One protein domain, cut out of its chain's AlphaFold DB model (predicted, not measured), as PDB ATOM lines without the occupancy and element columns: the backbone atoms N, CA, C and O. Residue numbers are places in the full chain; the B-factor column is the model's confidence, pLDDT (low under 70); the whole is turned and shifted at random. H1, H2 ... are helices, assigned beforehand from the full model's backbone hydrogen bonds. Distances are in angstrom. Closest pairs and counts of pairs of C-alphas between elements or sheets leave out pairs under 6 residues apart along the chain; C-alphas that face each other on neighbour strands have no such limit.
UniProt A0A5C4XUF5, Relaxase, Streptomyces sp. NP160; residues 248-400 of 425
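This is residues 248 to 400 of the 425 residues of the protein "Relaxase" of Streptomyces sp. NP160 (UniProt A0A5C4XUF5). You are looking at a bundle of six helices in two layers of three: H4, H2 and H3 side by side in one, H1, H5 and H6 side by side in the other. H2 is the middle helix of its layer and H5 of the other, and the layers pack on each other with their helices moderately tilted. The printed part has 153 residues, with six named helices, H1 to H6 in that order, and no named strand; its class is all helix. The bundle is up and down, each helix running against the one before it. The whole is compact, with a radius of gyration of the C-alphas of 14.3 A, and elongated, spanning 42 by 27 by 24 A.

Begin at H5, residues 349 to 372, a hub that touches four helices. It forms a hairpin with H6, residues 376 to 399: the C-alphas of Gly 360 and Ala 386 are closest, 4.1 A apart, at a shallow tilt of 17 degrees. H5 touches H1, residues 248 to 269, the same way at a shallow tilt of 16 degrees; look at C-alphas 265 and 362, the closest, 4.2 A apart. The other hub is H2, residues 277 to 296, which touches H5 at C-alphas 288 and 359, the closest, 6.7 A apart. H2 forms a hairpin with H3, residues 302 to 314, at a shallow tilt of 7 degrees, closest at C-alphas 281 and 314, 4.7 A. H2 touches H4, residues 326 to 339, the same way, closest at C-alphas 287 and 335, 4.4 A. H3 touches H6, closest at C-alphas 313 and 378, 4.1 A. H1 touches H4 at a tilt of 35.1 degrees, only just steep, closest at C-alphas 257 and 334, 4.8 A. H1 and H6 are apart, as are H4 and H6. Every O i to N i+4 pair is within hydrogen-bond range in H1, H4, H5 and H6; in H2 it is 15 of 16 and in H3 6 of 9.

Find C-alpha 349 at (-18.294, -47.375, 126.730); from there H5 runs 35.0 A to C-alpha 372. H6 measures 34.8 A and ends at C-alpha 399, at (-14.389, -51.440, 121.447). H1 begins at C-alpha 248, at (-23.460, -44.295, 140.530), and measures 31.5 A; H2 measures 28.2 A.

The C-alphas of Ala 248 and His 374 are the two farthest apart, 43.9 A. The printed part has no cut. The link from H3 to H4, 11 residues, is long. Mean pLDDT of the printed part is 91.6; residue 400 is under 70.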
ATOM      1  N   ALA A 248     -22.003 -44.177 140.509       89.75
ATOM      2  CA  ALA A 248     -23.460 -44.295 140.530       89.75
ATOM      3  C   ALA A 248     -24.130 -43.028 139.982       89.75
ATOM      4  O   ALA A 248     -25.016 -43.108 139.129       89.75
ATOM      5  N   LEU A 249     -23.649 -41.851 140.397       89.94
ATOM      6  CA  LEU A 249     -24.130 -40.567 139.877       89.94
ATOM      7  C   LEU A 249     -23.826 -40.402 138.384       89.94
ATOM      8  O   LEU A 249     -24.626 -39.832 137.644       89.94
ATOM      9  N   ARG A 250     -22.679 -40.911 137.921       92.44
ATOM     10  CA  ARG A 250     -22.317 -40.901 136.496       92.44
ATOM     11  C   ARG A 250     -23.244 -41.796 135.678       92.44
ATOM     12  O   ARG A 250     -23.751 -41.358 134.646       92.44
ATOM     13  N   GLN A 251     -23.508 -43.012 136.153       91.62
ATOM     14  CA  GLN A 251     -24.427 -43.942 135.501       91.62
ATOM     15  C   GLN A 251     -25.856 -43.380 135.434       91.62
ATOM     16  O   GLN A 251     -26.515 -43.483 134.397       91.62
ATOM     17  N   ASP A 252     -26.330 -42.753 136.513       91.69
ATOM     18  CA  ASP A 252     -27.637 -42.096 136.553       91.69
ATOM     19  C   ASP A 252     -27.717 -40.921 135.563       91.69
ATOM     20  O   ASP A 252     -28.662 -40.844 134.777       91.69
ATOM     21  N   ALA A 253     -26.678 -40.079 135.490       92.31
ATOM     22  CA  ALA A 253     -26.607 -38.985 134.519       92.31
ATOM     23  C   ALA A 253     -26.704 -39.483 133.063       92.31
ATOM     24  O   ALA A 253     -27.473 -38.930 132.272       92.31
ATOM     25  N   TYR A 254     -25.989 -40.558 132.707       95.38
ATOM     26  CA  TYR A 254     -26.103 -41.175 131.379       95.38
ATOM     27  C   TYR A 254     -27.501 -41.719 131.102       95.38
ATOM     28  O   TYR A 254     -28.053 -41.502 130.017       95.38
ATOM     29  N   ARG A 255     -28.082 -42.426 132.076       96.06
ATOM     30  CA  ARG A 255     -29.408 -43.033 131.958       96.06
ATOM     31  C   ARG A 255     -30.476 -41.969 131.730       96.06
ATOM     32  O   ARG A 255     -31.239 -42.085 130.771       96.06
ATOM     33  N   GLN A 256     -30.500 -40.932 132.567       95.38
ATOM     34  CA  GLN A 256     -31.463 -39.837 132.462       95.38
ATOM     35  C   GLN A 256     -31.312 -39.099 131.132       95.38
ATOM     36  O   GLN A 256     -32.294 -38.963 130.403       95.38
ATOM     37  N   ALA A 257     -30.087 -38.719 130.749       96.56
ATOM     38  CA  ALA A 257     -29.846 -38.044 129.477       96.56
ATOM     39  C   ALA A 257     -30.319 -38.884 128.279       96.56
ATOM     40  O   ALA A 257     -31.028 -38.385 127.405       96.56
ATOM     41  N   THR A 258     -29.999 -40.180 128.265       98.50
ATOM     42  CA  THR A 258     -30.417 -41.101 127.199       98.50
ATOM     43  C   THR A 258     -31.940 -41.233 127.128       98.50
ATOM     44  O   THR A 258     -32.513 -41.216 126.037       98.50
ATOM     45  N   GLN A 259     -32.622 -41.335 128.273       98.25
ATOM     46  CA  GLN A 259     -34.085 -41.396 128.333       98.25
ATOM     47  C   GLN A 259     -34.732 -40.101 127.830       98.25
ATOM     48  O   GLN A 259     -35.645 -40.168 127.005       98.25
ATOM     49  N   THR A 260     -34.232 -38.935 128.246       98.25
ATOM     50  CA  THR A 260     -34.719 -37.631 127.772       98.25
ATOM     51  C   THR A 260     -34.555 -37.490 126.259       98.25
ATOM     52  O   THR A 260     -35.495 -37.090 125.572       98.25
ATOM     53  N   VAL A 261     -33.401 -37.878 125.710       98.56
ATOM     54  CA  VAL A 261     -33.156 -37.839 124.260       98.56
ATOM     55  C   VAL A 261     -34.088 -38.791 123.508       98.56
ATOM     56  O   VAL A 261     -34.639 -38.416 122.476       98.56
ATOM     57  N   ARG A 262     -34.326 -40.003 124.026       98.56
ATOM     58  CA  ARG A 262     -35.278 -40.953 123.424       98.56
ATOM     59  C   ARG A 262     -36.711 -40.422 123.444       98.56
ATOM     60  O   ARG A 262     -37.424 -40.592 122.457       98.56
ATOM     61  N   ALA A 263     -37.134 -39.776 124.530       97.31
ATOM     62  CA  ALA A 263     -38.445 -39.136 124.612       97.31
ATOM     63  C   ALA A 263     -38.575 -38.002 123.582       97.31
ATOM     64  O   ALA A 263     -39.566 -37.943 122.858       97.31
ATOM     65  N   ALA A 264     -37.540 -37.172 123.440       97.69
ATOM     66  CA  ALA A 264     -37.481 -36.126 122.424       97.69
ATOM     67  C   ALA A 264     -37.498 -36.669 120.987       97.69
ATOM     68  O   ALA A 264     -38.194 -36.116 120.141       97.69
ATOM     69  N   ALA A 265     -36.805 -37.778 120.712       98.12
ATOM     70  CA  ALA A 265     -36.844 -38.432 119.405       98.12
ATOM     71  C   ALA A 265     -38.251 -38.943 119.063       98.12
ATOM     72  O   ALA A 265     -38.718 -38.747 117.944       98.12
ATOM     73  N   ARG A 266     -38.958 -39.541 120.034       97.31
ATOM     74  CA  ARG A 266     -40.357 -39.968 119.858       97.31
ATOM     75  C   ARG A 266     -41.287 -38.783 119.619       97.31
ATOM     76  O   ARG A 266     -42.106 -38.849 118.713       97.31
ATOM     77  N   ALA A 267     -41.131 -37.707 120.390       96.38
ATOM     78  CA  ALA A 267     -41.926 -36.495 120.221       96.38
ATOM     79  C   ALA A 267     -41.703 -35.859 118.841       96.38
ATOM     80  O   ALA A 267     -42.666 -35.478 118.189       96.38
ATOM     81  N   LEU A 268     -40.451 -35.791 118.366       96.25
ATOM     82  CA  LEU A 268     -40.154 -35.324 117.011       96.25
ATOM     83  C   LEU A 268     -40.760 -36.234 115.947       96.25
ATOM     84  O   LEU A 268     -41.252 -35.698 114.965       96.25
ATOM     85  N   GLY A 269     -40.730 -37.559 116.137       94.62
ATOM     86  CA  GLY A 269     -41.315 -38.540 115.215       94.62
ATOM     87  C   GLY A 269     -42.839 -38.454 115.096       94.62
ATOM     88  O   GLY A 269     -43.396 -38.806 114.060       94.62
ATOM     89  N   ASP A 270     -43.521 -37.924 116.111       94.25
ATOM     90  CA  ASP A 270     -44.943 -37.580 116.043       94.25
ATOM     91  C   ASP A 270     -45.140 -36.198 115.393       94.25
ATOM     92  O   ASP A 270     -45.590 -35.222 116.006       94.25
ATOM     93  N   HIS A 271     -44.747 -36.111 114.116       87.12
ATOM     94  CA  HIS A 271     -44.672 -34.865 113.346       87.12
ATOM     95  C   HIS A 271     -45.987 -34.070 113.322       87.12
ATOM     96  O   HIS A 271     -45.963 -32.857 113.128       87.12
ATOM     97  N   GLN A 272     -47.131 -34.740 113.499       86.25
ATOM     98  CA  GLN A 272     -48.453 -34.113 113.464       86.25
ATOM     99  C   GLN A 272     -48.812 -33.386 114.764       86.25
ATOM    100  O   GLN A 272     -49.653 -32.490 114.742       86.25
ATOM    101  N   ARG A 273     -48.204 -33.761 115.896       88.44
ATOM    102  CA  ARG A 273     -48.559 -33.222 117.220       88.44
ATOM    103  C   ARG A 273     -47.526 -32.260 117.782       88.44
ATOM    104  O   ARG A 273     -47.863 -31.455 118.650       88.44
ATOM    105  N   ILE A 274     -46.275 -32.342 117.337       89.12
ATOM    106  CA  ILE A 274     -45.204 -31.537 117.918       89.12
ATOM    107  C   ILE A 274     -45.264 -30.071 117.465       89.12
ATOM    108  O   ILE A 274     -45.031 -29.732 116.308       89.12
ATOM    109  N   THR A 275     -45.515 -29.173 118.416       87.12
ATOM    110  CA  THR A 275     -45.508 -27.714 118.206       87.12
ATOM    111  C   THR A 275     -44.177 -27.066 118.603       87.12
ATOM    112  O   THR A 275     -43.844 -25.975 118.148       87.12
ATOM    113  N   GLU A 276     -43.380 -27.761 119.413       91.12
ATOM    114  CA  GLU A 276     -42.158 -27.259 120.059       91.12
ATOM    115  C   GLU A 276     -40.869 -27.735 119.359       91.12
ATOM    116  O   GLU A 276     -39.771 -27.663 119.915       91.12
ATOM    117  N   ALA A 277     -40.985 -28.251 118.132       93.56
ATOM    118  CA  ALA A 277     -39.917 -28.986 117.458       93.56
ATOM    119  C   ALA A 277     -38.605 -28.201 117.319       93.56
ATOM    120  O   ALA A 277     -37.532 -28.786 117.437       93.56
ATOM    121  N   ASP A 278     -38.669 -26.888 117.086       92.62
ATOM    122  CA  ASP A 278     -37.474 -26.059 116.902       92.62
ATOM    123  C   ASP A 278     -36.698 -25.842 118.221       92.62
ATOM    124  O   ASP A 278     -35.464 -25.808 118.200       92.62
ATOM    125  N   ASP A 279     -37.376 -25.761 119.377       92.94
ATOM    126  CA  ASP A 279     -36.698 -25.695 120.685       92.94
ATOM    127  C   ASP A 279     -36.085 -27.050 121.055       92.94
ATOM    128  O   ASP A 279     -34.922 -27.119 121.455       92.94
ATOM    129  N   VAL A 280     -36.829 -28.140 120.835       95.69
ATOM    130  CA  VAL A 280     -36.341 -29.517 121.029       95.69
ATOM    131  C   VAL A 280     -35.125 -29.793 120.145       95.69
ATOM    132  O   VAL A 280     -34.118 -30.318 120.623       95.69
ATOM    133  N   ALA A 281     -35.174 -29.393 118.873       95.25
ATOM    134  CA  ALA A 281     -34.066 -29.563 117.947       95.25
ATOM    135  C   ALA A 281     -32.835 -28.767 118.402       95.25
ATOM    136  O   ALA A 281     -31.735 -29.320 118.420       95.25
ATOM    137  N   THR A 282     -33.020 -27.512 118.827       93.19
ATOM    138  CA  THR A 282     -31.944 -26.661 119.364       93.19
ATOM    139  C   THR A 282     -31.306 -27.288 120.605       93.19
ATOM    140  O   THR A 282     -30.087 -27.461 120.647       93.19
ATOM    141  N   ALA A 283     -32.117 -27.708 121.580       93.56
ATOM    142  CA  ALA A 283     -31.640 -28.341 122.808       93.56
ATOM    143  C   ALA A 283     -30.972 -29.706 122.558       93.56
ATOM    144  O   ALA A 283     -30.012 -30.066 123.239       93.56
ATOM    145  N   GLY A 284     -31.415 -30.451 121.542       95.88
ATOM    146  CA  GLY A 284     -30.746 -31.668 121.080       95.88
ATOM    147  C   GLY A 284     -29.307 -31.420 120.626       95.88
ATOM    148  O   GLY A 284     -28.421 -32.234 120.890       95.88
ATOM    149  N   GLY A 285     -29.049 -30.258 120.019       94.56
ATOM    150  CA  GLY A 285     -27.704 -29.840 119.621       94.56
ATOM    151  C   GLY A 285     -26.768 -29.646 120.812       94.56
ATOM    152  O   GLY A 285     -25.583 -29.964 120.713       94.56
ATOM    153  N   ASP A 286     -27.302 -29.206 121.953       93.56
ATOM    154  CA  ASP A 286     -26.529 -29.052 123.188       93.56
ATOM    155  C   ASP A 286     -26.112 -30.404 123.764       93.56
ATOM    156  O   ASP A 286     -24.979 -30.566 124.218       93.56
ATOM    157  N   VAL A 287     -27.004 -31.398 123.707       95.88
ATOM    158  CA  VAL A 287     -26.690 -32.763 124.144       95.88
ATOM    159  C   VAL A 287     -25.615 -33.379 123.247       95.88
ATOM    160  O   VAL A 287     -24.678 -33.989 123.757       95.88
ATOM    161  N   ILE A 288     -25.691 -33.171 121.927       95.75
ATOM    162  CA  ILE A 288     -24.658 -33.627 120.980       95.75
ATOM    163  C   ILE A 288     -23.311 -32.952 121.276       95.75
ATOM    164  O   ILE A 288     -22.282 -33.622 121.297       95.75
ATOM    165  N   ALA A 289     -23.301 -31.644 121.549       93.12
ATOM    166  CA  ALA A 289     -22.085 -30.925 121.928       93.12
ATOM    167  C   ALA A 289     -21.480 -31.446 123.248       93.12
ATOM    168  O   ALA A 289     -20.271 -31.671 123.332       93.12
ATOM    169  N   ALA A 290     -22.315 -31.708 124.259       92.50
ATOM    170  CA  ALA A 290     -21.882 -32.303 125.522       92.50
ATOM    171  C   ALA A 290     -21.321 -33.724 125.328       92.50
ATOM    172  O   ALA A 290     -20.288 -34.061 125.908       92.50
ATOM    173  N   ALA A 291     -21.947 -34.536 124.469       93.56
ATOM    174  CA  ALA A 291     -21.448 -35.859 124.099       93.56
ATOM    175  C   ALA A 291     -20.095 -35.780 123.370       93.56
ATOM    176  O   ALA A 291     -19.204 -36.581 123.646       93.56
ATOM    177  N   GLY A 292     -19.895 -34.783 122.501       92.25
ATOM    178  CA  GLY A 292     -18.598 -34.523 121.866       92.25
ATOM    179  C   GLY A 292     -17.498 -34.263 122.889       92.25
ATOM    180  O   GLY A 292     -16.467 -34.938 122.872       92.25
ATOM    181  N   ARG A 293     -17.758 -33.372 123.855       88.31
ATOM    182  CA  ARG A 293     -16.823 -33.088 124.958       88.31
ATOM    183  C   ARG A 293     -16.498 -34.337 125.774       88.31
ATOM    184  O   ARG A 293     -15.355 -34.552 126.166       88.31
ATOM    185  N   LEU A 294     -17.498 -35.177 126.008       90.00
ATOM    186  CA  LEU A 294     -17.348 -36.397 126.783       90.00
ATOM    187  C   LEU A 294     -16.443 -37.435 126.094       90.00
ATOM    188  O   LEU A 294     -15.596 -38.042 126.754       90.00
ATOM    189  N   VAL A 295     -16.623 -37.645 124.788       90.88
ATOM    190  CA  VAL A 295     -15.894 -38.666 124.014       90.88
ATOM    191  C   VAL A 295     -14.493 -38.179 123.638       90.88
ATOM    192  O   VAL A 295     -13.505 -38.896 123.800       90.88
ATOM    193  N   GLU A 296     -14.394 -36.940 123.164       90.25
ATOM    194  CA  GLU A 296     -13.210 -36.411 122.470       90.25
ATOM    195  C   GLU A 296     -12.449 -35.382 123.326       90.25
ATOM    196  O   GLU A 296     -11.350 -34.942 122.984       90.25
ATOM    197  N   GLY A 297     -12.985 -35.035 124.499       85.81
ATOM    198  CA  GLY A 297     -12.414 -34.012 125.364       85.81
ATOM    199  C   GLY A 297     -12.547 -32.631 124.730       85.81
ATOM    200  O   GLY A 297     -13.604 -32.253 124.242       85.81
ATOM    201  N   ARG A 298     -11.460 -31.858 124.758       79.12
ATOM    202  CA  ARG A 298     -11.381 -30.543 124.094       79.12
ATOM    203  C   ARG A 298     -10.698 -30.607 122.728       79.12
ATOM    204  O   ARG A 298     -10.531 -29.576 122.091       79.12
ATOM    205  N   GLN A 299     -10.265 -31.798 122.319       76.50
ATOM    206  CA  GLN A 299      -9.669 -32.013 121.009       76.50
ATOM    207  C   GLN A 299     -10.780 -32.247 119.995       76.50
ATOM    208  O   GLN A 299     -11.799 -32.865 120.304       76.50
ATOM    209  N   GLU A 300     -10.584 -31.750 118.780       76.81
ATOM    210  CA  GLU A 300     -11.557 -31.977 117.724       76.81
ATOM    211  C   GLU A 300     -11.612 -33.453 117.326       76.81
ATOM    212  O   GLU A 300     -10.585 -34.106 117.137       76.81
ATOM    213  N   GLY A 301     -12.828 -33.954 117.123       85.38
ATOM    214  CA  GLY A 301     -13.071 -35.275 116.567       85.38
ATOM    215  C   GLY A 301     -14.386 -35.351 115.794       85.38
ATOM    216  O   GLY A 301     -14.995 -34.341 115.423       85.38
ATOM    217  N   THR A 302     -14.801 -36.576 115.495       89.31
ATOM    218  CA  THR A 302     -16.001 -36.883 114.714       89.31
ATOM    219  C   THR A 302     -17.262 -36.289 115.342       89.31
ATOM    220  O   THR A 302     -18.032 -35.643 114.636       89.31
ATOM    221  N   VAL A 303     -17.476 -36.459 116.647       90.56
ATOM    222  CA  VAL A 303     -18.687 -36.001 117.346       90.56
ATOM    223  C   VAL A 303     -18.724 -34.472 117.430       90.56
ATOM    224  O   VAL A 303     -19.770 -33.882 117.165       90.56
ATOM    225  N   HIS A 304     -17.590 -33.801 117.661       88.94
ATOM    226  CA  HIS A 304     -17.516 -32.334 117.554       88.94
ATOM    227  C   HIS A 304     -17.895 -31.820 116.156       88.94
ATOM    228  O   HIS A 304     -18.603 -30.818 116.024       88.94
ATOM    229  N   ARG A 305     -17.457 -32.505 115.089       89.88
ATOM    230  CA  ARG A 305     -17.842 -32.156 113.709       89.88
ATOM    231  C   ARG A 305     -19.333 -32.373 113.453       89.88
ATOM    232  O   ARG A 305     -19.930 -31.608 112.695       89.88
ATOM    233  N   VAL A 306     -19.953 -33.364 114.100       91.94
ATOM    234  CA  VAL A 306     -21.407 -33.572 114.025       91.94
ATOM    235  C   VAL A 306     -22.170 -32.381 114.590       91.94
ATOM    236  O   VAL A 306     -23.138 -31.958 113.957       91.94
ATOM    237  N   THR A 307     -21.752 -31.823 115.732       88.62
ATOM    238  CA  THR A 307     -22.417 -30.658 116.344       88.62
ATOM    239  C   THR A 307     -22.609 -29.542 115.323       88.62
ATOM    240  O   THR A 307     -23.699 -28.994 115.184       88.62
ATOM    241  N   ASP A 308     -21.568 -29.253 114.549       82.50
ATOM    242  CA  ASP A 308     -21.577 -28.191 113.551       82.50
ATOM    243  C   ASP A 308     -22.591 -28.408 112.418       82.50
ATOM    244  O   ASP A 308     -23.286 -27.476 111.998       82.50
ATOM    245  N   ARG A 309     -22.691 -29.655 111.946       84.75
ATOM    246  CA  ARG A 309     -23.621 -30.071 110.889       84.75
ATOM    247  C   ARG A 309     -25.056 -30.067 111.400       84.75
ATOM    248  O   ARG A 309     -25.933 -29.464 110.781       84.75
ATOM    249  N   TYR A 310     -25.275 -30.659 112.573       93.19
ATOM    250  CA  TYR A 310     -26.585 -30.740 113.212       93.19
ATOM    251  C   TYR A 310     -27.182 -29.352 113.488       93.19
ATOM    252  O   TYR A 310     -28.387 -29.159 113.345       93.19
ATOM    253  N   GLN A 311     -26.361 -28.341 113.792       89.12
ATOM    254  CA  GLN A 311     -26.851 -26.974 114.004       89.12
ATOM    255  C   GLN A 311     -27.650 -26.412 112.820       89.12
ATOM    256  O   GLN A 311     -28.614 -25.675 113.021       89.12
ATOM    257  N   ARG A 312     -27.317 -26.774 111.573       90.00
ATOM    258  CA  ARG A 312     -28.139 -26.372 110.420       90.00
ATOM    259  C   ARG A 312     -29.534 -27.001 110.473       90.00
ATOM    260  O   ARG A 312     -30.516 -26.318 110.189       90.00
ATOM    261  N   ALA A 313     -29.629 -28.272 110.858       92.62
ATOM    262  CA  ALA A 313     -30.902 -28.974 111.007       92.62
ATOM    263  C   ALA A 313     -31.773 -28.398 112.136       92.62
ATOM    264  O   ALA A 313     -33.001 -28.329 112.016       92.62
ATOM    265  N   ALA A 314     -31.125 -27.973 113.221       92.56
ATOM    266  CA  ALA A 314     -31.783 -27.503 114.431       92.56
ATOM    267  C   ALA A 314     -32.335 -26.076 114.338       92.56
ATOM    268  O   ALA A 314     -33.345 -25.773 114.966       92.56
ATOM    269  N   ARG A 315     -31.701 -25.196 113.553       88.44
ATOM    270  CA  ARG A 315     -32.082 -23.779 113.500       88.44
ATOM    271  C   ARG A 315     -33.489 -23.562 112.947       88.44
ATOM    272  O   ARG A 315     -33.833 -24.043 111.868       88.44
ATOM    273  N   ALA A 316     -34.254 -22.726 113.642       86.12
ATOM    274  CA  ALA A 316     -35.492 -22.180 113.113       86.12
ATOM    275  C   ALA A 316     -35.212 -21.252 111.919       86.12
ATOM    276  O   ALA A 316     -34.242 -20.479 111.906       86.12
ATOM    277  N   SER A 317     -36.093 -21.296 110.921       83.56
ATOM    278  CA  SER A 317     -36.009 -20.428 109.751       83.56
ATOM    279  C   SER A 317     -36.044 -18.949 110.148       83.56
ATOM    280  O   SER A 317     -36.638 -18.541 111.149       83.56
ATOM    281  N   TRP A 318     -35.378 -18.129 109.345       82.00
ATOM    282  CA  TRP A 318     -35.197 -16.687 109.513       82.00
ATOM    283  C   TRP A 318     -34.462 -16.280 110.793       82.00
ATOM    284  O   TRP A 318     -34.439 -15.103 111.152       82.00
ATOM    285  N   GLY A 319     -33.805 -17.236 111.457       76.06
ATOM    286  CA  GLY A 319     -33.084 -17.003 112.700       76.06
ATOM    287  C   GLY A 319     -34.005 -16.623 113.854       76.06
ATOM    288  O   GLY A 319     -33.566 -15.873 114.727       76.06
ATOM    289  N   ARG A 320     -35.259 -17.089 113.842       83.06
ATOM    290  CA  ARG A 320     -36.173 -16.951 114.982       83.06
ATOM    291  C   ARG A 320     -35.600 -17.688 116.192       83.06
ATOM    292  O   ARG A 320     -34.945 -18.716 116.041       83.06
ATOM    293  N   VAL A 321     -35.831 -17.146 117.382       82.00
ATOM    294  CA  VAL A 321     -35.558 -17.865 118.630       82.00
ATOM    295  C   VAL A 321     -36.834 -18.636 118.960       82.00
ATOM    296  O   VAL A 321     -37.882 -17.996 119.077       82.00
ATOM    297  N   PRO A 322     -36.797 -19.977 119.018       85.69
ATOM    298  CA  PRO A 322     -37.983 -20.741 119.361       85.69
ATOM    299  C   PRO A 322     -38.390 -20.445 120.815       85.69
ATOM    300  O   PRO A 322     -37.515 -20.199 121.652       85.69
ATOM    301  N   PRO A 323     -39.697 -20.436 121.127       87.00
ATOM    302  CA  PRO A 323     -40.151 -20.304 122.505       87.00
ATOM    303  C   PRO A 323     -39.641 -21.487 123.335       87.00
ATOM    304  O   PRO A 323     -39.555 -22.612 122.840       87.00
ATOM    305  N   ALA A 324     -39.300 -21.227 124.596       87.38
ATOM    306  CA  ALA A 324     -38.831 -22.271 125.493       87.38
ATOM    307  C   ALA A 324     -39.932 -23.315 125.733       87.38
ATOM    308  O   ALA A 324     -41.082 -22.966 125.994       87.38
ATOM    309  N   SER A 325     -39.547 -24.587 125.688       90.50
ATOM    310  CA  SER A 325     -40.420 -25.727 125.948       90.50
ATOM    311  C   SER A 325     -39.977 -26.536 127.170       90.50
ATOM    312  O   SER A 325     -38.778 -26.556 127.489       90.50
ATOM    313  N   PRO A 326     -40.890 -27.273 127.833       91.19
ATOM    314  CA  PRO A 326     -40.518 -28.212 128.890       91.19
ATOM    315  C   PRO A 326     -39.513 -29.269 128.410       91.19
ATOM    316  O   PRO A 326     -38.501 -29.514 129.069       91.19
ATOM    317  N   LEU A 327     -39.736 -29.859 127.229       92.44
ATOM    318  CA  LEU A 327     -38.869 -30.914 126.699       92.44
ATOM    319  C   LEU A 327     -37.482 -30.390 126.302       92.44
ATOM    320  O   LEU A 327     -36.468 -31.024 126.607       92.44
ATOM    321  N   GLY A 328     -37.413 -29.198 125.704       92.56
ATOM    322  CA  GLY A 328     -36.151 -28.507 125.449       92.56
ATOM    323  C   GLY A 328     -35.414 -28.132 126.738       92.56
ATOM    324  O   GLY A 328     -34.190 -28.258 126.809       92.56
ATOM    325  N   ALA A 329     -36.130 -27.744 127.801       89.69
ATOM    326  CA  ALA A 329     -35.530 -27.494 129.112       89.69
ATOM    327  C   ALA A 329     -34.923 -28.768 129.731       89.69
ATOM    328  O   ALA A 329     -33.804 -28.711 130.254       89.69
ATOM    329  N   TYR A 330     -35.597 -29.920 129.616       92.19
ATOM    330  CA  TYR A 330     -35.045 -31.207 130.052       92.19
ATOM    331  C   TYR A 330     -33.788 -31.593 129.269       92.19
ATOM    332  O   TYR A 330     -32.792 -31.982 129.877       92.19
ATOM    333  N   LEU A 331     -33.776 -31.416 127.944       94.81
ATOM    334  CA  LEU A 331     -32.590 -31.665 127.113       94.81
ATOM    335  C   LEU A 331     -31.411 -30.753 127.489       94.81
ATOM    336  O   LEU A 331     -30.292 -31.230 127.669       94.81
ATOM    337  N   ARG A 332     -31.654 -29.450 127.690       90.62
ATOM    338  CA  ARG A 332     -30.627 -28.503 128.164       90.62
ATOM    339  C   ARG A 332     -30.096 -28.862 129.550       90.62
ATOM    340  O   ARG A 332     -28.930 -28.610 129.856       90.62
ATOM    341  N   ARG A 333     -30.930 -29.425 130.428       88.12
ATOM    342  CA  ARG A 333     -30.472 -29.946 131.720       88.12
ATOM    343  C   ARG A 333     -29.611 -31.198 131.546       88.12
ATOM    344  O   ARG A 333     -28.499 -31.204 132.060       88.12
ATOM    345  N   ALA A 334     -30.051 -32.162 130.741       92.38
ATOM    346  CA  ALA A 334     -29.273 -33.353 130.414       92.38
ATOM    347  C   ALA A 334     -27.891 -33.009 129.825       92.38
ATOM    348  O   ALA A 334     -26.884 -33.563 130.258       92.38
ATOM    349  N   ALA A 335     -27.811 -32.044 128.901       91.81
ATOM    350  CA  ALA A 335     -26.542 -31.572 128.337       91.81
ATOM    351  C   ALA A 335     -25.576 -31.049 129.417       91.81
ATOM    352  O   ALA A 335     -24.385 -31.362 129.406       91.81
ATOM    353  N   ARG A 336     -26.089 -30.288 130.391       85.94
ATOM    354  CA  ARG A 336     -25.288 -29.777 131.512       85.94
ATOM    355  C   ARG A 336     -24.873 -30.874 132.478       85.94
ATOM    356  O   ARG A 336     -23.739 -30.855 132.939       85.94
ATOM    357  N   ASP A 337     -25.752 -31.826 132.767       87.06
ATOM    358  CA  ASP A 337     -25.444 -32.960 133.640       87.06
ATOM    359  C   ASP A 337     -24.342 -33.837 133.025       87.06
ATOM    360  O   ASP A 337     -23.383 -34.189 133.711       87.06
ATOM    361  N   LEU A 338     -24.380 -34.052 131.704       90.81
ATOM    362  CA  LEU A 338     -23.291 -34.681 130.950       90.81
ATOM    363  C   LEU A 338     -21.995 -33.859 130.991       90.81
ATOM    364  O   LEU A 338     -20.907 -34.417 131.133       90.81
ATOM    365  N   ALA A 339     -22.078 -32.529 130.920       84.12
ATOM    366  CA  ALA A 339     -20.898 -31.671 130.993       84.12
ATOM    367  C   ALA A 339     -20.141 -31.791 132.332       84.12
ATOM    368  O   ALA A 339     -18.913 -31.648 132.345       84.12
ATOM    369  N   ARG A 340     -20.839 -32.122 133.435       80.12
ATOM    370  CA  ARG A 340     -20.234 -32.395 134.760       80.12
ATOM    371  C   ARG A 340     -19.346 -33.634 134.769       80.12
ATOM    372  O   ARG A 340     -18.549 -33.807 135.688       80.12
ATOM    373  N   LEU A 341     -19.480 -34.502 133.769       87.88
ATOM    374  CA  LEU A 341     -18.697 -35.727 133.683       87.88
ATOM    375  C   LEU A 341     -17.282 -35.479 133.150       87.88
ATOM    376  O   LEU A 341     -16.431 -36.351 133.329       87.88
ATOM    377  N   ALA A 342     -17.035 -34.306 132.546       82.25
ATOM    378  CA  ALA A 342     -15.834 -33.889 131.811       82.25
ATOM    379  C   ALA A 342     -15.451 -34.795 130.634       82.25
ATOM    380  O   ALA A 342     -15.411 -34.325 129.500       82.25
ATOM    381  N   ARG A 343     -15.153 -36.068 130.903       89.12
ATOM    382  CA  ARG A 343     -14.758 -37.085 129.930       89.12
ATOM    383  C   ARG A 343     -15.304 -38.451 130.345       89.12
ATOM    384  O   ARG A 343     -15.432 -38.730 131.542       89.12
ATOM    385  N   ALA A 344     -15.595 -39.303 129.367       90.62
ATOM    386  CA  ALA A 344     -15.925 -40.701 129.615       90.62
ATOM    387  C   ALA A 344     -14.739 -41.429 130.272       90.62
ATOM    388  O   ALA A 344     -13.580 -41.237 129.885       90.62
ATOM    389  N   LYS A 345     -15.027 -42.266 131.272       90.38
ATOM    390  CA  LYS A 345     -14.050 -43.135 131.938       90.38
ATOM    391  C   LYS A 345     -13.991 -44.507 131.263       90.38
ATOM    392  O   LYS A 345     -14.904 -44.921 130.549       90.38
ATOM    393  N   ARG A 346     -12.915 -45.254 131.531       84.75
ATOM    394  CA  ARG A 346     -12.821 -46.672 131.151       84.75
ATOM    395  C   ARG A 346     -13.970 -47.444 131.811       84.75
ATOM    396  O   ARG A 346     -14.164 -47.312 133.013       84.75
ATOM    397  N   GLY A 347     -14.703 -48.233 131.025       86.31
ATOM    398  CA  GLY A 347     -15.884 -48.978 131.478       86.31
ATOM    399  C   GLY A 347     -17.224 -48.329 131.118       86.31
ATOM    400  O   GLY A 347     -18.209 -49.041 131.044       86.31
ATOM    401  N   GLU A 348     -17.251 -47.036 130.779       91.69
ATOM    402  CA  GLU A 348     -18.488 -46.309 130.425       91.69
ATOM    403  C   GLU A 348     -18.833 -46.397 128.924       91.69
ATOM    404  O   GLU A 348     -19.610 -45.607 128.391       91.69
ATOM    405  N   GLY A 349     -18.187 -47.308 128.190       91.81
ATOM    406  CA  GLY A 349     -18.294 -47.375 126.730       91.81
ATOM    407  C   GLY A 349     -19.711 -47.680 126.247       91.81
ATOM    408  O   GLY A 349     -20.137 -47.134 125.229       91.81
ATOM    409  N   GLN A 350     -20.449 -48.506 126.993       92.44
ATOM    410  CA  GLN A 350     -21.817 -48.879 126.649       92.44
ATOM    411  C   GLN A 350     -22.786 -47.713 126.871       92.44
ATOM    412  O   GLN A 350     -23.569 -47.397 125.981       92.44
ATOM    413  N   GLU A 351     -22.684 -47.019 128.004       94.94
ATOM    414  CA  GLU A 351     -23.503 -45.849 128.323       94.94
ATOM    415  C   GLU A 351     -23.311 -44.730 127.293       94.94
ATOM    416  O   GLU A 351     -24.275 -44.108 126.840       94.94
ATOM    417  N   VAL A 352     -22.063 -44.501 126.879       95.50
ATOM    418  CA  VAL A 352     -21.740 -43.520 125.841       95.50
ATOM    419  C   VAL A 352     -22.285 -43.957 124.482       95.50
ATOM    420  O   VAL A 352     -22.861 -43.135 123.766       95.50
ATOM    421  N   ALA A 353     -22.148 -45.235 124.119       95.69
ATOM    422  CA  ALA A 353     -22.714 -45.757 122.878       95.69
ATOM    423  C   ALA A 353     -24.246 -45.614 122.850       95.69
ATOM    424  O   ALA A 353     -24.795 -45.170 121.841       95.69
ATOM    425  N   ASP A 354     -24.934 -45.898 123.959       97.25
ATOM    426  CA  ASP A 354     -26.389 -45.756 124.076       97.25
ATOM    427  C   ASP A 354     -26.853 -44.299 123.935       97.25
ATOM    428  O   ASP A 354     -27.844 -44.026 123.245       97.25
ATOM    429  N   LEU A 355     -26.114 -43.351 124.523       97.94
ATOM    430  CA  LEU A 355     -26.359 -41.917 124.366       97.94
ATOM    431  C   LEU A 355     -26.160 -41.461 122.909       97.94
ATOM    432  O   LEU A 355     -26.990 -40.725 122.362       97.94
ATOM    433  N   LEU A 356     -25.085 -41.907 122.250       97.62
ATOM    434  CA  LEU A 356     -24.821 -41.582 120.844       97.62
ATOM    435  C   LEU A 356     -25.873 -42.199 119.909       97.62
ATOM    436  O   LEU A 356     -26.336 -41.537 118.981       97.62
ATOM    437  N   MET A 357     -26.331 -43.423 120.184       98.25
ATOM    438  CA  MET A 357     -27.450 -44.027 119.455       98.25
ATOM    439  C   MET A 357     -28.744 -43.230 119.637       98.25
ATOM    440  O   MET A 357     -29.449 -42.974 118.658       98.25
ATOM    441  N   ALA A 358     -29.055 -42.801 120.864       98.50
ATOM    442  CA  ALA A 358     -30.245 -42.003 121.141       98.50
ATOM    443  C   ALA A 358     -30.205 -40.641 120.429       98.50
ATOM    444  O   ALA A 358     -31.192 -40.239 119.815       98.50
ATOM    445  N   THR A 359     -29.065 -39.948 120.452       98.38
ATOM    446  CA  THR A 359     -28.896 -38.670 119.732       98.38
ATOM    447  C   THR A 359     -28.915 -38.858 118.212       98.38
ATOM    448  O   THR A 359     -29.476 -38.028 117.499       98.38
ATOM    449  N   GLY A 360     -28.404 -39.983 117.700       98.31
ATOM    450  CA  GLY A 360     -28.560 -40.373 116.297       98.31
ATOM    451  C   GLY A 360     -30.022 -40.606 115.898       98.31
ATOM    452  O   GLY A 360     -30.432 -40.203 114.810       98.31
ATOM    453  N   ALA A 361     -30.830 -41.207 116.778       98.50
ATOM    454  CA  ALA A 361     -32.270 -41.369 116.571       98.50
ATOM    455  C   ALA A 361     -33.022 -40.027 116.620       98.50
ATOM    456  O   ALA A 361     -33.898 -39.795 115.792       98.50
ATOM    457  N   LEU A 362     -32.640 -39.119 117.526       98.50
ATOM    458  CA  LEU A 362     -33.164 -37.749 117.572       98.50
ATOM    459  C   LEU A 362     -32.903 -37.006 116.254       98.50
ATOM    460  O   LEU A 362     -33.815 -36.411 115.688       98.50
ATOM    461  N   ALA A 363     -31.670 -37.076 115.742       98.31
ATOM    462  CA  ALA A 363     -31.303 -36.462 114.469       98.31
ATOM    463  C   ALA A 363     -32.048 -37.089 113.277       98.31
ATOM    464  O   ALA A 363     -32.439 -36.368 112.365       98.31
ATOM    465  N   ALA A 364     -32.298 -38.402 113.294       98.44
ATOM    466  CA  ALA A 364     -33.110 -39.061 112.271       98.44
ATOM    467  C   ALA A 364     -34.575 -38.593 112.307       98.44
ATOM    468  O   ALA A 364     -35.096 -38.174 111.280       98.44
ATOM    469  N   ALA A 365     -35.199 -38.551 113.488       98.12
ATOM    470  CA  ALA A 365     -36.566 -38.049 113.642       98.12
ATOM    471  C   ALA A 365     -36.693 -36.573 113.222       98.12
ATOM    472  O   ALA A 365     -37.678 -36.174 112.601       98.12
ATOM    473  N   LEU A 366     -35.674 -35.754 113.509       97.50
ATOM    474  CA  LEU A 366     -35.612 -34.385 113.002       97.50
ATOM    475  C   LEU A 366     -35.519 -34.355 111.473       97.50
ATOM    476  O   LEU A 366     -36.163 -33.515 110.854       97.50
ATOM    477  N   ALA A 367     -34.740 -35.248 110.857       97.31
ATOM    478  CA  ALA A 367     -34.641 -35.327 109.404       97.31
ATOM    479  C   ALA A 367     -36.007 -35.591 108.762       97.31
ATOM    480  O   ALA A 367     -36.386 -34.875 107.838       97.31
ATOM    481  N   ASP A 368     -36.760 -36.549 109.299       97.19
ATOM    482  CA  ASP A 368     -38.094 -36.895 108.805       97.19
ATOM    483  C   ASP A 368     -39.065 -35.713 108.961       97.19
ATOM    484  O   ASP A 368     -39.768 -35.349 108.015       97.19
ATOM    485  N   LEU A 369     -39.010 -35.000 110.093       96.06
ATOM    486  CA  LEU A 369     -39.782 -33.768 110.278       96.06
ATOM    487  C   LEU A 369     -39.398 -32.684 109.258       96.06
ATOM    488  O   LEU A 369     -40.257 -31.990 108.720       96.06
ATOM    489  N   ARG A 370     -38.106 -32.500 108.976       94.25
ATOM    490  CA  ARG A 370     -37.659 -31.505 107.988       94.25
ATOM    491  C   ARG A 370     -38.052 -31.903 106.566       94.25
ATOM    492  O   ARG A 370     -38.351 -31.008 105.775       94.25
ATOM    493  N   ALA A 371     -38.127 -33.198 106.266       93.88
ATOM    494  CA  ALA A 371     -38.625 -33.705 104.993       93.88
ATOM    495  C   ALA A 371     -40.112 -33.366 104.794       93.88
ATOM    496  O   ALA A 371     -40.473 -32.819 103.750       93.88
ATOM    497  N   THR A 372     -40.963 -33.586 105.810       94.00
ATOM    498  CA  THR A 372     -42.398 -33.223 105.745       94.00
ATOM    499  C   THR A 372     -42.621 -31.713 105.628       94.00
ATOM    500  O   THR A 372     -43.590 -31.269 105.025       94.00
ATOM    501  N   GLN A 373     -41.686 -30.912 106.142       91.00
ATOM    502  CA  GLN A 373     -41.675 -29.453 106.009       91.00
ATOM    503  C   GLN A 373     -41.023 -28.953 104.707       91.00
ATOM    504  O   GLN A 373     -40.864 -27.743 104.535       91.00
ATOM    505  N   HIS A 374     -40.594 -29.854 103.816       88.88
ATOM    506  CA  HIS A 374     -39.876 -29.545 102.573       88.88
ATOM    507  C   HIS A 374     -38.577 -28.735 102.768       88.88
ATOM    508  O   HIS A 374     -38.141 -27.988 101.891       88.88
ATOM    509  N   ARG A 375     -37.907 -28.907 103.912       89.12
ATOM    510  CA  ARG A 375     -36.646 -28.242 104.277       89.12
ATOM    511  C   ARG A 375     -35.443 -29.136 103.953       89.12
ATOM    512  O   ARG A 375     -34.704 -29.545 104.847       89.12
ATOM    513  N   ARG A 376     -35.231 -29.415 102.660       88.06
ATOM    514  CA  ARG A 376     -34.236 -30.390 102.146       88.06
ATOM    515  C   ARG A 376     -32.829 -30.236 102.722       88.06
ATOM    516  O   ARG A 376     -32.187 -31.207 103.093       88.06
ATOM    517  N   GLU A 377     -32.346 -29.006 102.835       88.62
ATOM    518  CA  GLU A 377     -31.005 -28.736 103.359       88.62
ATOM    519  C   GLU A 377     -30.864 -29.047 104.859       88.62
ATOM    520  O   GLU A 377     -29.801 -29.459 105.325       88.62
ATOM    521  N   GLN A 378     -31.936 -28.833 105.625       92.19
ATOM    522  CA  GLN A 378     -31.980 -29.170 107.046       92.19
ATOM    523  C   GLN A 378     -32.146 -30.680 107.236       92.19
ATOM    524  O   GLN A 378     -31.498 -31.252 108.108       92.19
ATOM    525  N   GLU A 379     -32.954 -31.325 106.392       94.44
ATOM    526  CA  GLU A 379     -33.071 -32.785 106.319       94.44
ATOM    527  C   GLU A 379     -31.711 -33.435 106.035       94.44
ATOM    528  O   GLU A 379     -31.276 -34.295 106.799       94.44
ATOM    529  N   ALA A 380     -31.005 -33.006 104.984       93.06
ATOM    530  CA  ALA A 380     -29.705 -33.560 104.611       93.06
ATOM    531  C   ALA A 380     -28.689 -33.445 105.760       93.06
ATOM    532  O   ALA A 380     -28.046 -34.431 106.126       93.06
ATOM    533  N   ALA A 381     -28.615 -32.270 106.397       93.81
ATOM    534  CA  ALA A 381     -27.759 -32.049 107.559       93.81
ATOM    535  C   ALA A 381     -28.124 -32.962 108.748       93.81
ATOM    536  O   ALA A 381     -27.238 -33.483 109.429       93.81
ATOM    537  N   ALA A 382     -29.419 -33.190 108.987       96.56
ATOM    538  CA  ALA A 382     -29.908 -34.074 110.040       96.56
ATOM    539  C   ALA A 382     -29.576 -35.551 109.755       96.56
ATOM    540  O   ALA A 382     -29.107 -36.258 110.648       96.56
ATOM    541  N   ARG A 383     -29.742 -36.010 108.505       97.69
ATOM    542  CA  ARG A 383     -29.398 -37.382 108.085       97.69
ATOM    543  C   ARG A 383     -27.904 -37.662 108.187       97.69
ATOM    544  O   ARG A 383     -27.508 -38.740 108.640       97.69
ATOM    545  N   GLU A 384     -27.076 -36.699 107.792       96.44
ATOM    546  CA  GLU A 384     -25.624 -36.811 107.911       96.44
ATOM    547  C   GLU A 384     -25.203 -36.902 109.385       96.44
ATOM    548  O   GLU A 384     -24.449 -37.804 109.758       96.44
ATOM    549  N   ALA A 385     -25.756 -36.036 110.242       97.19
ATOM    550  CA  ALA A 385     -25.522 -36.077 111.683       97.19
ATOM    551  C   ALA A 385     -25.956 -37.417 112.300       97.19
ATOM    552  O   ALA A 385     -25.190 -38.036 113.037       97.19
ATOM    553  N   ALA A 386     -27.148 -37.906 111.950       98.06
ATOM    554  CA  ALA A 386     -27.671 -39.182 112.428       98.06
ATOM    555  C   ALA A 386     -26.759 -40.361 112.050       98.06
ATOM    556  O   ALA A 386     -26.485 -41.237 112.872       98.06
ATOM    557  N   THR A 387     -26.258 -40.369 110.813       97.81
ATOM    558  CA  THR A 387     -25.359 -41.417 110.309       97.81
ATOM    559  C   THR A 387     -24.016 -41.393 111.030       97.81
ATOM    560  O   THR A 387     -23.546 -42.438 111.479       97.81
ATOM    561  N   ALA A 388     -23.431 -40.209 111.210       96.31
ATOM    562  CA  ALA A 388     -22.166 -40.054 111.919       96.31
ATOM    563  C   ALA A 388     -22.266 -40.459 113.403       96.31
ATOM    564  O   ALA A 388     -21.381 -41.157 113.899       96.31
ATOM    565  N   LEU A 389     -23.354 -40.097 114.096       97.19
ATOM    566  CA  LEU A 389     -23.586 -40.477 115.500       97.19
ATOM    567  C   LEU A 389     -23.751 -41.989 115.670       97.19
ATOM    568  O   LEU A 389     -23.117 -42.573 116.547       97.19
ATOM    569  N   ARG A 390     -24.534 -42.640 114.799       96.88
ATOM    570  CA  ARG A 390     -24.661 -44.108 114.795       96.88
ATOM    571  C   ARG A 390     -23.322 -44.789 114.519       96.88
ATOM    572  O   ARG A 390     -22.963 -45.736 115.209       96.88
ATOM    573  N   GLY A 391     -22.556 -44.286 113.549       96.12
ATOM    574  CA  GLY A 391     -21.217 -44.795 113.249       96.12
ATOM    575  C   GLY A 391     -20.275 -44.709 114.455       96.12
ATOM    576  O   GLY A 391     -19.620 -45.695 114.796       96.12
ATOM    577  N   ALA A 392     -20.257 -43.565 115.145       94.12
ATOM    578  CA  ALA A 392     -19.475 -43.372 116.367       94.12
ATOM    579  C   ALA A 392     -19.923 -44.314 117.499       94.12
ATOM    580  O   ALA A 392     -19.083 -44.930 118.155       94.12
ATOM    581  N   ALA A 393     -21.233 -44.498 117.683       95.25
ATOM    582  CA  ALA A 393     -21.771 -45.429 118.669       95.25
ATOM    583  C   ALA A 393     -21.360 -46.885 118.391       95.25
ATOM    584  O   ALA A 393     -20.906 -47.583 119.295       95.25
ATOM    585  N   HIS A 394     -21.446 -47.336 117.135       93.94
ATOM    586  CA  HIS A 394     -21.023 -48.684 116.742       93.94
ATOM    587  C   HIS A 394     -19.521 -48.919 116.941       93.94
ATOM    588  O   HIS A 394     -19.109 -50.035 117.259       93.94
ATOM    589  N   LEU A 395     -18.686 -47.894 116.755       91.62
ATOM    590  CA  LEU A 395     -17.254 -47.985 117.044       91.62
ATOM    591  C   LEU A 395     -16.995 -48.178 118.543       91.62
ATOM    592  O   LEU A 395     -16.216 -49.057 118.905       91.62
ATOM    593  N   LEU A 396     -17.681 -47.420 119.403       88.12
ATOM    594  CA  LEU A 396     -17.548 -47.551 120.858       88.12
ATOM    595  C   LEU A 396     -18.080 -48.888 121.376       88.12
ATOM    596  O   LEU A 396     -17.416 -49.525 122.188       88.12
ATOM    597  N   HIS A 397     -19.226 -49.346 120.866       85.31
ATOM    598  CA  HIS A 397     -19.797 -50.635 121.251       85.31
ATOM    599  C   HIS A 397     -18.868 -51.803 120.886       85.31
ATOM    600  O   HIS A 397     -18.651 -52.689 121.704       85.31
ATOM    601  N   ARG A 398     -18.242 -51.781 119.699       85.00
ATOM    602  CA  ARG A 398     -17.258 -52.807 119.299       85.00
ATOM    603  C   ARG A 398     -15.963 -52.772 120.111       85.00
ATOM    604  O   ARG A 398     -15.297 -53.793 120.223       85.00
ATOM    605  N   ALA A 399     -15.584 -51.604 120.625       78.88
ATOM    606  CA  ALA A 399     -14.389 -51.440 121.447       78.88
ATOM    607  C   ALA A 399     -14.619 -51.815 122.923       78.88
ATOM    608  O   ALA A 399     -13.649 -51.948 123.673       78.88
ATOM    609  N   ALA A 400     -15.876 -51.969 123.358       67.00
ATOM    610  CA  ALA A 400     -16.183 -52.422 124.705       67.00
ATOM    611  C   ALA A 400     -15.734 -53.888 124.870       67.00
ATOM    612  O   ALA A 400     -16.013 -54.714 124.000       67.00
TER     613      ALA A 400